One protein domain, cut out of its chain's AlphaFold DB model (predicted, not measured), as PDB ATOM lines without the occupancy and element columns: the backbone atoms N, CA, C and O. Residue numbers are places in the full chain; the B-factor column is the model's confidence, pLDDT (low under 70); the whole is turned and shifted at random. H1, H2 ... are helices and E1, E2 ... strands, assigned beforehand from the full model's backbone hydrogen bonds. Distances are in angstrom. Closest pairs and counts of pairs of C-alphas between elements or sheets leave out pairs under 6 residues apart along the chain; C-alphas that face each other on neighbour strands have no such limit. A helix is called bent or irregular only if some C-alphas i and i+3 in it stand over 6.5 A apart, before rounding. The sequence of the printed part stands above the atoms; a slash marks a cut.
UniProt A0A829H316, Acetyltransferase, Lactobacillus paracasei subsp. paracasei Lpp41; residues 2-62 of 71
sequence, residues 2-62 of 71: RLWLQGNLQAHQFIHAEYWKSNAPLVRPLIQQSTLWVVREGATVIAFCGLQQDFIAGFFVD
ATOM      1  N   ARG A   2     148.082 150.162 114.851       95.69
ATOM      2  CA  ARG A   2     147.075 150.681 115.808       95.69
ATOM      3  C   ARG A   2     147.294 150.185 117.245       95.69
ATOM      4  O   ARG A   2     147.485 151.006 118.130       95.69
ATOM      5  N   LEU A   3     147.341 148.862 117.436       96.81
ATOM      6  CA  LEU A   3     147.548 148.226 118.747       96.81
ATOM      7  C   LEU A   3     148.850 148.677 119.432       96.81
ATOM      8  O   LEU A   3     148.828 149.044 120.599       96.81
ATOM      9  N   TRP A   4     149.958 148.721 118.683       97.12
ATOM     10  CA  TRP A   4     151.248 149.206 119.183       97.12
ATOM     11  C   TRP A   4     151.170 150.663 119.656       97.12
ATOM     12  O   TRP A   4     151.558 150.969 120.779       97.12
ATOM     13  N   LEU A   5     150.646 151.570 118.823       97.19
ATOM     14  CA  LEU A   5     150.622 152.997 119.148       97.19
ATOM     15  C   LEU A   5     149.680 153.281 120.322       97.19
ATOM     16  O   LEU A   5     150.071 153.960 121.262       97.19
ATOM     17  N   GLN A   6     148.461 152.735 120.290       96.69
ATOM     18  CA  GLN A   6     147.493 152.919 121.374       96.69
ATOM     19  C   GLN A   6     148.004 152.331 122.691       96.69
ATOM     20  O   GLN A   6     147.931 152.996 123.720       96.69
ATOM     21  N   GLY A   7     148.575 151.123 122.653       96.12
ATOM     22  CA  GLY A   7     149.119 150.482 123.845       96.12
ATOM     23  C   GLY A   7     150.269 151.271 124.466       96.12
ATOM     24  O   GLY A   7     150.261 151.483 125.672       96.12
ATOM     25  N   ASN A   8     151.205 151.782 123.658       96.94
ATOM     26  CA  ASN A   8     152.299 152.609 124.178       96.94
ATOM     27  C   ASN A   8     151.812 153.955 124.728       96.94
ATOM     28  O   ASN A   8     152.259 154.364 125.795       96.94
ATOM     29  N   LEU A   9     150.870 154.623 124.051       96.94
ATOM     30  CA  LEU A   9     150.289 155.877 124.549       96.94
ATOM     31  C   LEU A   9     149.586 155.692 125.902       96.94
ATOM     32  O   LEU A   9     149.653 156.577 126.747       96.94
ATOM     33  N   GLN A  10     148.939 154.544 126.117       95.25
ATOM     34  CA  GLN A  10     148.255 154.235 127.371       95.25
ATOM     35  C   GLN A  10     149.220 153.799 128.482       95.25
ATOM     36  O   GLN A  10     149.136 154.300 129.602       95.25
ATOM     37  N   ALA A  11     150.133 152.870 128.189       95.31
ATOM     38  CA  ALA A  11     151.059 152.314 129.175       95.31
ATOM     39  C   ALA A  11     152.140 153.319 129.600       95.31
ATOM     40  O   ALA A  11     152.593 153.309 130.744       95.31
ATOM     41  N   HIS A  12     152.530 154.212 128.689       96.06
ATOM     42  CA  HIS A  12     153.622 155.158 128.878       96.06
ATOM     43  C   HIS A  12     153.150 156.603 128.744       96.06
ATOM     44  O   HIS A  12     153.814 157.421 128.112       96.06
ATOM     45  N   GLN A  13     152.020 156.937 129.373       96.25
ATOM     46  CA  GLN A  13     151.469 158.300 129.400       96.25
ATOM     47  C   GLN A  13     152.436 159.357 129.977       96.25
ATOM     48  O   GLN A  13     152.261 160.550 129.753       96.25
ATOM     49  N   PHE A  14     153.475 158.919 130.697       97.44
ATOM     50  CA  PHE A  14     154.570 159.759 131.187       97.44
ATOM     51  C   PHE A  14     155.588 160.153 130.096       97.44
ATOM     52  O   PHE A  14     156.424 161.022 130.325       97.44
ATOM     53  N   ILE A  15     155.532 159.532 128.912       97.62
ATOM     54  CA  ILE A  15     156.316 159.889 127.724       97.62
ATOM     55  C   ILE A  15     155.418 160.674 126.768       97.62
ATOM     56  O   ILE A  15     154.287 160.279 126.482       97.62
ATOM     57  N   HIS A  16     155.935 161.777 126.225       98.12
ATOM     58  CA  HIS A  16     155.175 162.627 125.314       98.12
ATOM     59  C   HIS A  16     154.681 161.845 124.086       98.12
ATOM     60  O   HIS A  16     155.451 161.136 123.436       98.12
ATOM     61  N   ALA A  17     153.409 162.019 123.716       97.94
ATOM     62  CA  ALA A  17     152.776 161.264 122.631       97.94
ATOM     63  C   ALA A  17     153.532 161.352 121.290       97.94
ATOM     64  O   ALA A  17     153.527 160.404 120.502       97.94
ATOM     65  N   GLU A  18     154.200 162.480 121.043       98.19
ATOM     66  CA  GLU A  18     154.968 162.710 119.817       98.19
ATOM     67  C   GLU A  18     156.192 161.795 119.682       98.19
ATOM     68  O   GLU A  18     156.575 161.440 118.569       98.19
ATOM     69  N   TYR A  19     156.758 161.323 120.795       98.25
ATOM     70  CA  TYR A  19     157.824 160.323 120.767       98.25
ATOM     71  C   TYR A  19     157.338 159.039 120.079       98.25
ATOM     72  O   TYR A  19     157.972 158.534 119.157       98.25
ATOM     73  N   TRP A  20     156.160 158.541 120.452       97.75
ATOM     74  CA  TRP A  20     155.602 157.318 119.875       97.75
ATOM     75  C   TRP A  20     155.190 157.493 118.413       97.75
ATOM     76  O   TRP A  20     155.431 156.614 117.585       97.75
ATOM     77  N   LYS A  21     154.586 158.638 118.080       97.56
ATOM     78  CA  LYS A  21     154.156 158.943 116.709       97.56
ATOM     79  C   LYS A  21     155.343 159.062 115.756       97.56
ATOM     80  O   LYS A  21     155.321 158.437 114.698       97.56
ATOM     81  N   SER A  22     156.387 159.791 116.150       97.94
ATOM     82  CA  SER A  22     157.584 159.997 115.326       97.94
ATOM     83  C   SER A  22     158.413 158.722 115.137       97.94
ATOM     84  O   SER A  22     159.028 158.550 114.088       97.94
ATOM     85  N   ASN A  23     158.366 157.780 116.086       97.31
ATOM     86  CA  ASN A  23     159.037 156.480 115.969       97.31
ATOM     87  C   ASN A  23     158.230 155.421 115.196       97.31
ATOM     88  O   ASN A  23     158.783 154.392 114.806       97.31
ATOM     89  N   ALA A  24     156.939 155.640 114.922       96.50
ATOM     90  CA  ALA A  24     156.105 154.660 114.222       96.50
ATOM     91  C   ALA A  24     156.651 154.221 112.839       96.50
ATOM     92  O   ALA A  24     156.553 153.025 112.536       96.50
ATOM     93  N   PRO A  25     157.234 155.109 112.000       97.00
ATOM     94  CA  PRO A  25     157.863 154.714 110.737       97.00
ATOM     95  C   PRO A  25     159.073 153.793 110.921       97.00
ATOM     96  O   PRO A  25     159.252 152.879 110.123       97.00
ATOM     97  N   LEU A  26     159.860 153.999 111.983       96.25
ATOM     98  CA  LEU A  26     161.026 153.174 112.309       96.25
ATOM     99  C   LEU A  26     160.619 151.820 112.904       96.25
ATOM    100  O   LEU A  26     161.197 150.794 112.566       96.25
ATOM    101  N   VAL A  27     159.583 151.786 113.743       94.94
ATOM    102  CA  VAL A  27     159.137 150.556 114.417       94.94
ATOM    103  C   VAL A  27     158.342 149.629 113.495       94.94
ATOM    104  O   VAL A  27     158.411 148.409 113.638       94.94
ATOM    105  N   ARG A  28     157.595 150.169 112.523       95.06
ATOM    106  CA  ARG A  28     156.817 149.364 111.565       95.06
ATOM    107  C   ARG A  28     157.640 148.245 110.892       95.06
ATOM    108  O   ARG A  28     157.175 147.107 110.959       95.06
ATOM    109  N   PRO A  29     158.803 148.508 110.261       95.38
ATOM    110  CA  PRO A  29     159.603 147.451 109.644       95.38
ATOM    111  C   PRO A  29     160.180 146.470 110.671       95.38
ATOM    112  O   PRO A  29     160.244 145.279 110.385       95.38
ATOM    113  N   LEU A  30     160.521 146.923 111.881       92.69
ATOM    114  CA  LEU A  30     161.017 146.042 112.946       92.69
ATOM    115  C   LEU A  30     159.956 145.023 113.378       92.69
ATOM    116  O   LEU A  30     160.241 143.836 113.491       92.69
ATOM    117  N   ILE A  31     158.703 145.464 113.525       92.38
ATOM    118  CA  ILE A  31     157.572 144.566 113.790       92.38
ATOM    119  C   ILE A  31     157.413 143.543 112.655       92.38
ATOM    120  O   ILE A  31     157.159 142.374 112.924       92.38
ATOM    121  N   GLN A  32     157.588 143.945 111.392       90.50
ATOM    122  CA  GLN A  32     157.484 143.030 110.245       90.50
ATOM    123  C   GLN A  32     158.612 141.989 110.188       90.50
ATOM    124  O   GLN A  32     158.400 140.910 109.645       90.50
ATOM    125  N   GLN A  33     159.789 142.314 110.723       92.19
ATOM    126  CA  GLN A  33     160.941 141.409 110.797       92.19
ATOM    127  C   GLN A  33     160.902 140.497 112.033       92.19
ATOM    128  O   GLN A  33     161.596 139.485 112.070       92.19
ATOM    129  N   SER A  34     160.104 140.850 113.043       92.00
ATOM    130  CA  SER A  34     159.934 140.052 114.259       92.00
ATOM    131  C   SER A  34     159.063 138.815 114.027       92.00
ATOM    132  O   SER A  34     158.192 138.794 113.153       92.00
ATOM    133  N   THR A  35     159.242 137.789 114.860       95.75
ATOM    134  CA  THR A  35     158.260 136.705 114.942       95.75
ATOM    135  C   THR A  35     157.022 137.239 115.654       95.75
ATOM    136  O   THR A  35     157.100 137.684 116.795       95.75
ATOM    137  N   LEU A  36     155.871 137.202 114.981       95.19
ATOM    138  CA  LEU A  36     154.612 137.696 115.529       95.19
ATOM    139  C   LEU A  36     153.658 136.549 115.832       95.19
ATOM    140  O   LEU A  36     153.246 135.815 114.934       95.19
ATOM    141  N   TRP A  37     153.227 136.466 117.082       95.88
ATOM    142  CA  TRP A  37     152.036 135.714 117.456       95.88
ATOM    143  C   TRP A  37     150.857 136.671 117.500       95.88
ATOM    144  O   TRP A  37     150.957 137.753 118.074       95.88
ATOM    145  N   VAL A  38     149.745 136.307 116.866       95.50
ATOM    146  CA  VAL A  38     148.579 137.187 116.725       95.50
ATOM    147  C   VAL A  38     147.308 136.471 117.152       95.50
ATOM    148  O   VAL A  38     147.096 135.315 116.800       95.50
ATOM    149  N   VAL A  39     146.433 137.190 117.853       95.75
ATOM    150  CA  VAL A  39     145.048 136.776 118.106       95.75
ATOM    151  C   VAL A  39     144.147 137.564 117.167       95.75
ATOM    152  O   VAL A  39     144.318 138.779 116.999       95.75
ATOM    153  N   ARG A  40     143.200 136.875 116.530       95.00
ATOM    154  CA  ARG A  40     142.291 137.468 115.549       95.00
ATOM    155  C   ARG A  40     140.836 137.189 115.890       95.00
ATOM    156  O   ARG A  40     140.496 136.085 116.291       95.00
ATOM    157  N   GLU A  41     139.994 138.174 115.614       93.94
ATOM    158  CA  GLU A  41     138.548 138.015 115.469       93.94
ATOM    159  C   GLU A  41     138.201 138.207 113.993       93.94
ATOM    160  O   GLU A  41     138.239 139.320 113.456       93.94
ATOM    161  N   GLY A  42     137.945 137.095 113.303       94.25
ATOM    162  CA  GLY A  42     137.815 137.084 111.848       94.25
ATOM    163  C   GLY A  42     139.069 137.648 111.170       94.25
ATOM    164  O   GLY A  42     140.178 137.145 111.351       94.25
ATOM    165  N   ALA A  43     138.901 138.718 110.392       93.81
ATOM    166  CA  ALA A  43     140.003 139.389 109.703       93.81
ATOM    167  C   ALA A  43     140.785 140.381 110.590       93.81
ATOM    168  O   ALA A  43     141.860 140.841 110.198       93.81
ATOM    169  N   THR A  44     140.272 140.719 111.776       94.06
ATOM    170  CA  THR A  44     140.834 141.772 112.628       94.06
ATOM    171  C   THR A  44     141.833 141.191 113.614       94.06
ATOM    172  O   THR A  44     141.489 140.326 114.411       94.06
ATOM    173  N   VAL A  45     143.066 141.701 113.619       94.75
ATOM    174  CA  VAL A  45     144.032 141.415 114.692       94.75
ATOM    175  C   VAL A  45     143.638 142.209 115.938       94.75
ATOM    176  O   VAL A  45     143.629 143.442 115.897       94.75
ATOM    177  N   ILE A  46     143.330 141.502 117.027       96.62
ATOM    178  CA  ILE A  46     142.910 142.079 118.314       96.62
ATOM    179  C   ILE A  46     144.003 142.021 119.386       96.62
ATOM    180  O   ILE A  46     143.971 142.795 120.333       96.62
ATOM    181  N   ALA A  47     145.008 141.162 119.223       96.06
ATOM    182  CA  ALA A  47     146.205 141.171 120.054       96.06
ATOM    183  C   ALA A  47     147.411 140.675 119.260       96.06
ATOM    184  O   ALA A  47     147.259 139.921 118.294       96.06
ATOM    185  N   PHE A  48     148.609 141.081 119.667       96.12
ATOM    186  CA  PHE A  48     149.838 140.477 119.173       96.12
ATOM    187  C   PHE A  48     150.950 140.471 120.225       96.12
ATOM    188  O   PHE A  48     151.035 141.362 121.069       96.12
ATOM    189  N   CYS A  49     151.825 139.476 120.117       96.38
ATOM    190  CA  CYS A  49     153.098 139.373 120.812       96.38
ATOM    191  C   CYS A  49     154.213 139.369 119.761       96.38
ATOM    192  O   CYS A  49     154.204 138.526 118.864       96.38
ATOM    193  N   GLY A  50     155.132 140.326 119.841       95.50
ATOM    194  CA  GLY A  50     156.333 140.394 119.016       95.50
ATOM    195  C   GLY A  50     157.519 139.800 119.757       95.50
ATOM    196  O   GLY A  50     157.823 140.218 120.876       95.50
ATOM    197  N   LEU A  51     158.176 138.837 119.122       94.94
ATOM    198  CA  LEU A  51     159.360 138.172 119.633       94.94
ATOM    199  C   LEU A  51     160.576 138.529 118.783       94.94
ATOM    200  O   LEU A  51     160.525 138.534 117.548       94.94
ATOM    201  N   GLN A  52     161.685 138.779 119.466       91.56
ATOM    202  CA  GLN A  52     163.011 138.810 118.877       91.56
ATOM    203  C   GLN A  52     163.746 137.569 119.376       91.56
ATOM    204  O   GLN A  52     164.184 137.529 120.521       91.56
ATOM    205  N   GLN A  53     163.819 136.545 118.522       89.31
ATOM    206  CA  GLN A  53     164.231 135.190 118.908       89.31
ATOM    207  C   GLN A  53     163.310 134.632 120.008       89.31
ATOM    208  O   GLN A  53     162.126 134.417 119.757       89.31
ATOM    209  N   ASP A  54     163.831 134.409 121.207       90.12
ATOM    210  CA  ASP A  54     163.142 133.898 122.391       90.12
ATOM    211  C   ASP A  54     162.719 135.006 123.375       90.12
ATOM    212  O   ASP A  54     162.060 134.731 124.377       90.12
ATOM    213  N   PHE A  55     163.028 136.272 123.073       93.00
ATOM    214  CA  PHE A  55     162.677 137.415 123.911       93.00
ATOM    215  C   PHE A  55     161.382 138.102 123.461       93.00
ATOM    216  O   PHE A  55     161.218 138.451 122.289       93.00
ATOM    217  N   ILE A  56     160.475 138.375 124.406       94.31
ATOM    218  CA  ILE A  56     159.260 139.166 124.157       94.31
ATOM    219  C   ILE A  56     159.636 140.651 124.077       94.31
ATOM    220  O   ILE A  56     159.811 141.320 125.092       94.31
ATOM    221  N   ALA A  57     159.711 141.175 122.854       91.69
ATOM    222  CA  ALA A  57     159.999 142.583 122.583       91.69
ATOM    223  C   ALA A  57     158.765 143.489 122.745       91.69
ATOM    224  O   ALA A  57     158.895 144.699 122.919       91.69
ATOM    225  N   GLY A  58     157.554 142.927 122.686       93.00
ATOM    226  CA  GLY A  58     156.336 143.681 122.972       93.00
ATOM    227  C   GLY A  58     155.066 142.842 122.925       93.00
ATOM    228  O   GLY A  58     154.933 141.942 122.101       93.00
ATOM    229  N   PHE A  59     154.109 143.175 123.787       94.44
ATOM    230  CA  PHE A  59     152.827 142.487 123.913       94.44
ATOM    231  C   PHE A  59     151.695 143.513 123.992       94.44
ATOM    232  O   PHE A  59     151.708 144.395 124.850       94.44
ATOM    233  N   PHE A  60     150.727 143.423 123.081       96.12
ATOM    234  CA  PHE A  60     149.675 144.426 122.925       96.12
ATOM    235  C   PHE A  60     148.317 143.764 122.706       96.12
ATOM    236  O   PHE A  60     148.167 142.931 121.814       96.12
ATOM    237  N   VAL A  61     147.316 144.201 123.470       95.38
ATOM    238  CA  VAL A  61     145.922 143.736 123.390       95.38
ATOM    239  C   VAL A  61     145.009 144.942 123.179       95.38
ATOM    240  O   VAL A  61     145.194 145.977 123.836       95.38
ATOM    241  N   ASP A  62     144.038 144.815 122.269       94.81
ATOM    242  CA  ASP A  62     142.975 145.804 122.073       94.81
ATOM    243  C   ASP A  62     142.277 146.046 123.411       94.81
ATOM    244  O   ASP A  62     141.901 145.107 124.108       94.81
TER     245      ASP A  62
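What this domain is: This is residues 2 to 62 of the 71 residues of the protein "Acetyltransferase" of Lactobacillus paracasei subsp. paracasei Lpp41 (UniProt A0A829H316). Three strands, E1 E2 E3, make a wall, and two helices in a rough V, H1 and H2, lie over one face, reaching it with residues 2 to 8 and 30 to 33. The 61 printed residues run H1 H2 E1 E2 E3, two layers of mixed class with an antiparallel meander, each strand beside the one before; compact, radius of gyration 11.9 A, spanning 31 by 25 by 18 A.

Where its parts are: Find C-alpha 2 at (147.075, 150.681, 115.808), where H1, residues 2 to 11, begins. H2, residues 17 to 33, 24.5 A, is irregular: C-alphas 22 and 25 are 7.0 A apart. E1, 35 to 41, E2, 44 to 52, and E3, 55 to 61, follow, to C-alpha 61 at (145.922, 143.736, 123.390).

How they stand to each other: Look at hairpins E1 and E2 (N 37 and O 49, 2.9 A) and E2 and E3 (N 50 and O 58, 2.8 A), within hydrogen-bond range. H1 is on the sheet; its closest C-alphas to E3 are Leu 3 and Phe 60, 6.0 A. H2, on the same face, touches H1 with residues 17 to 24 alone, C-alphas 9 and 17 closest at 6.2 A, a steep tilt of 48 degrees, opposite ways. Every O i to N i+4 pair is within range in H1, 9 of 13 in H2.

The domain as a whole: C-alphas 14 and 42 are farthest apart, 34.2 A. The four links are tight, the printed part has no cut, and no printed residue is under 70 in pLDDT.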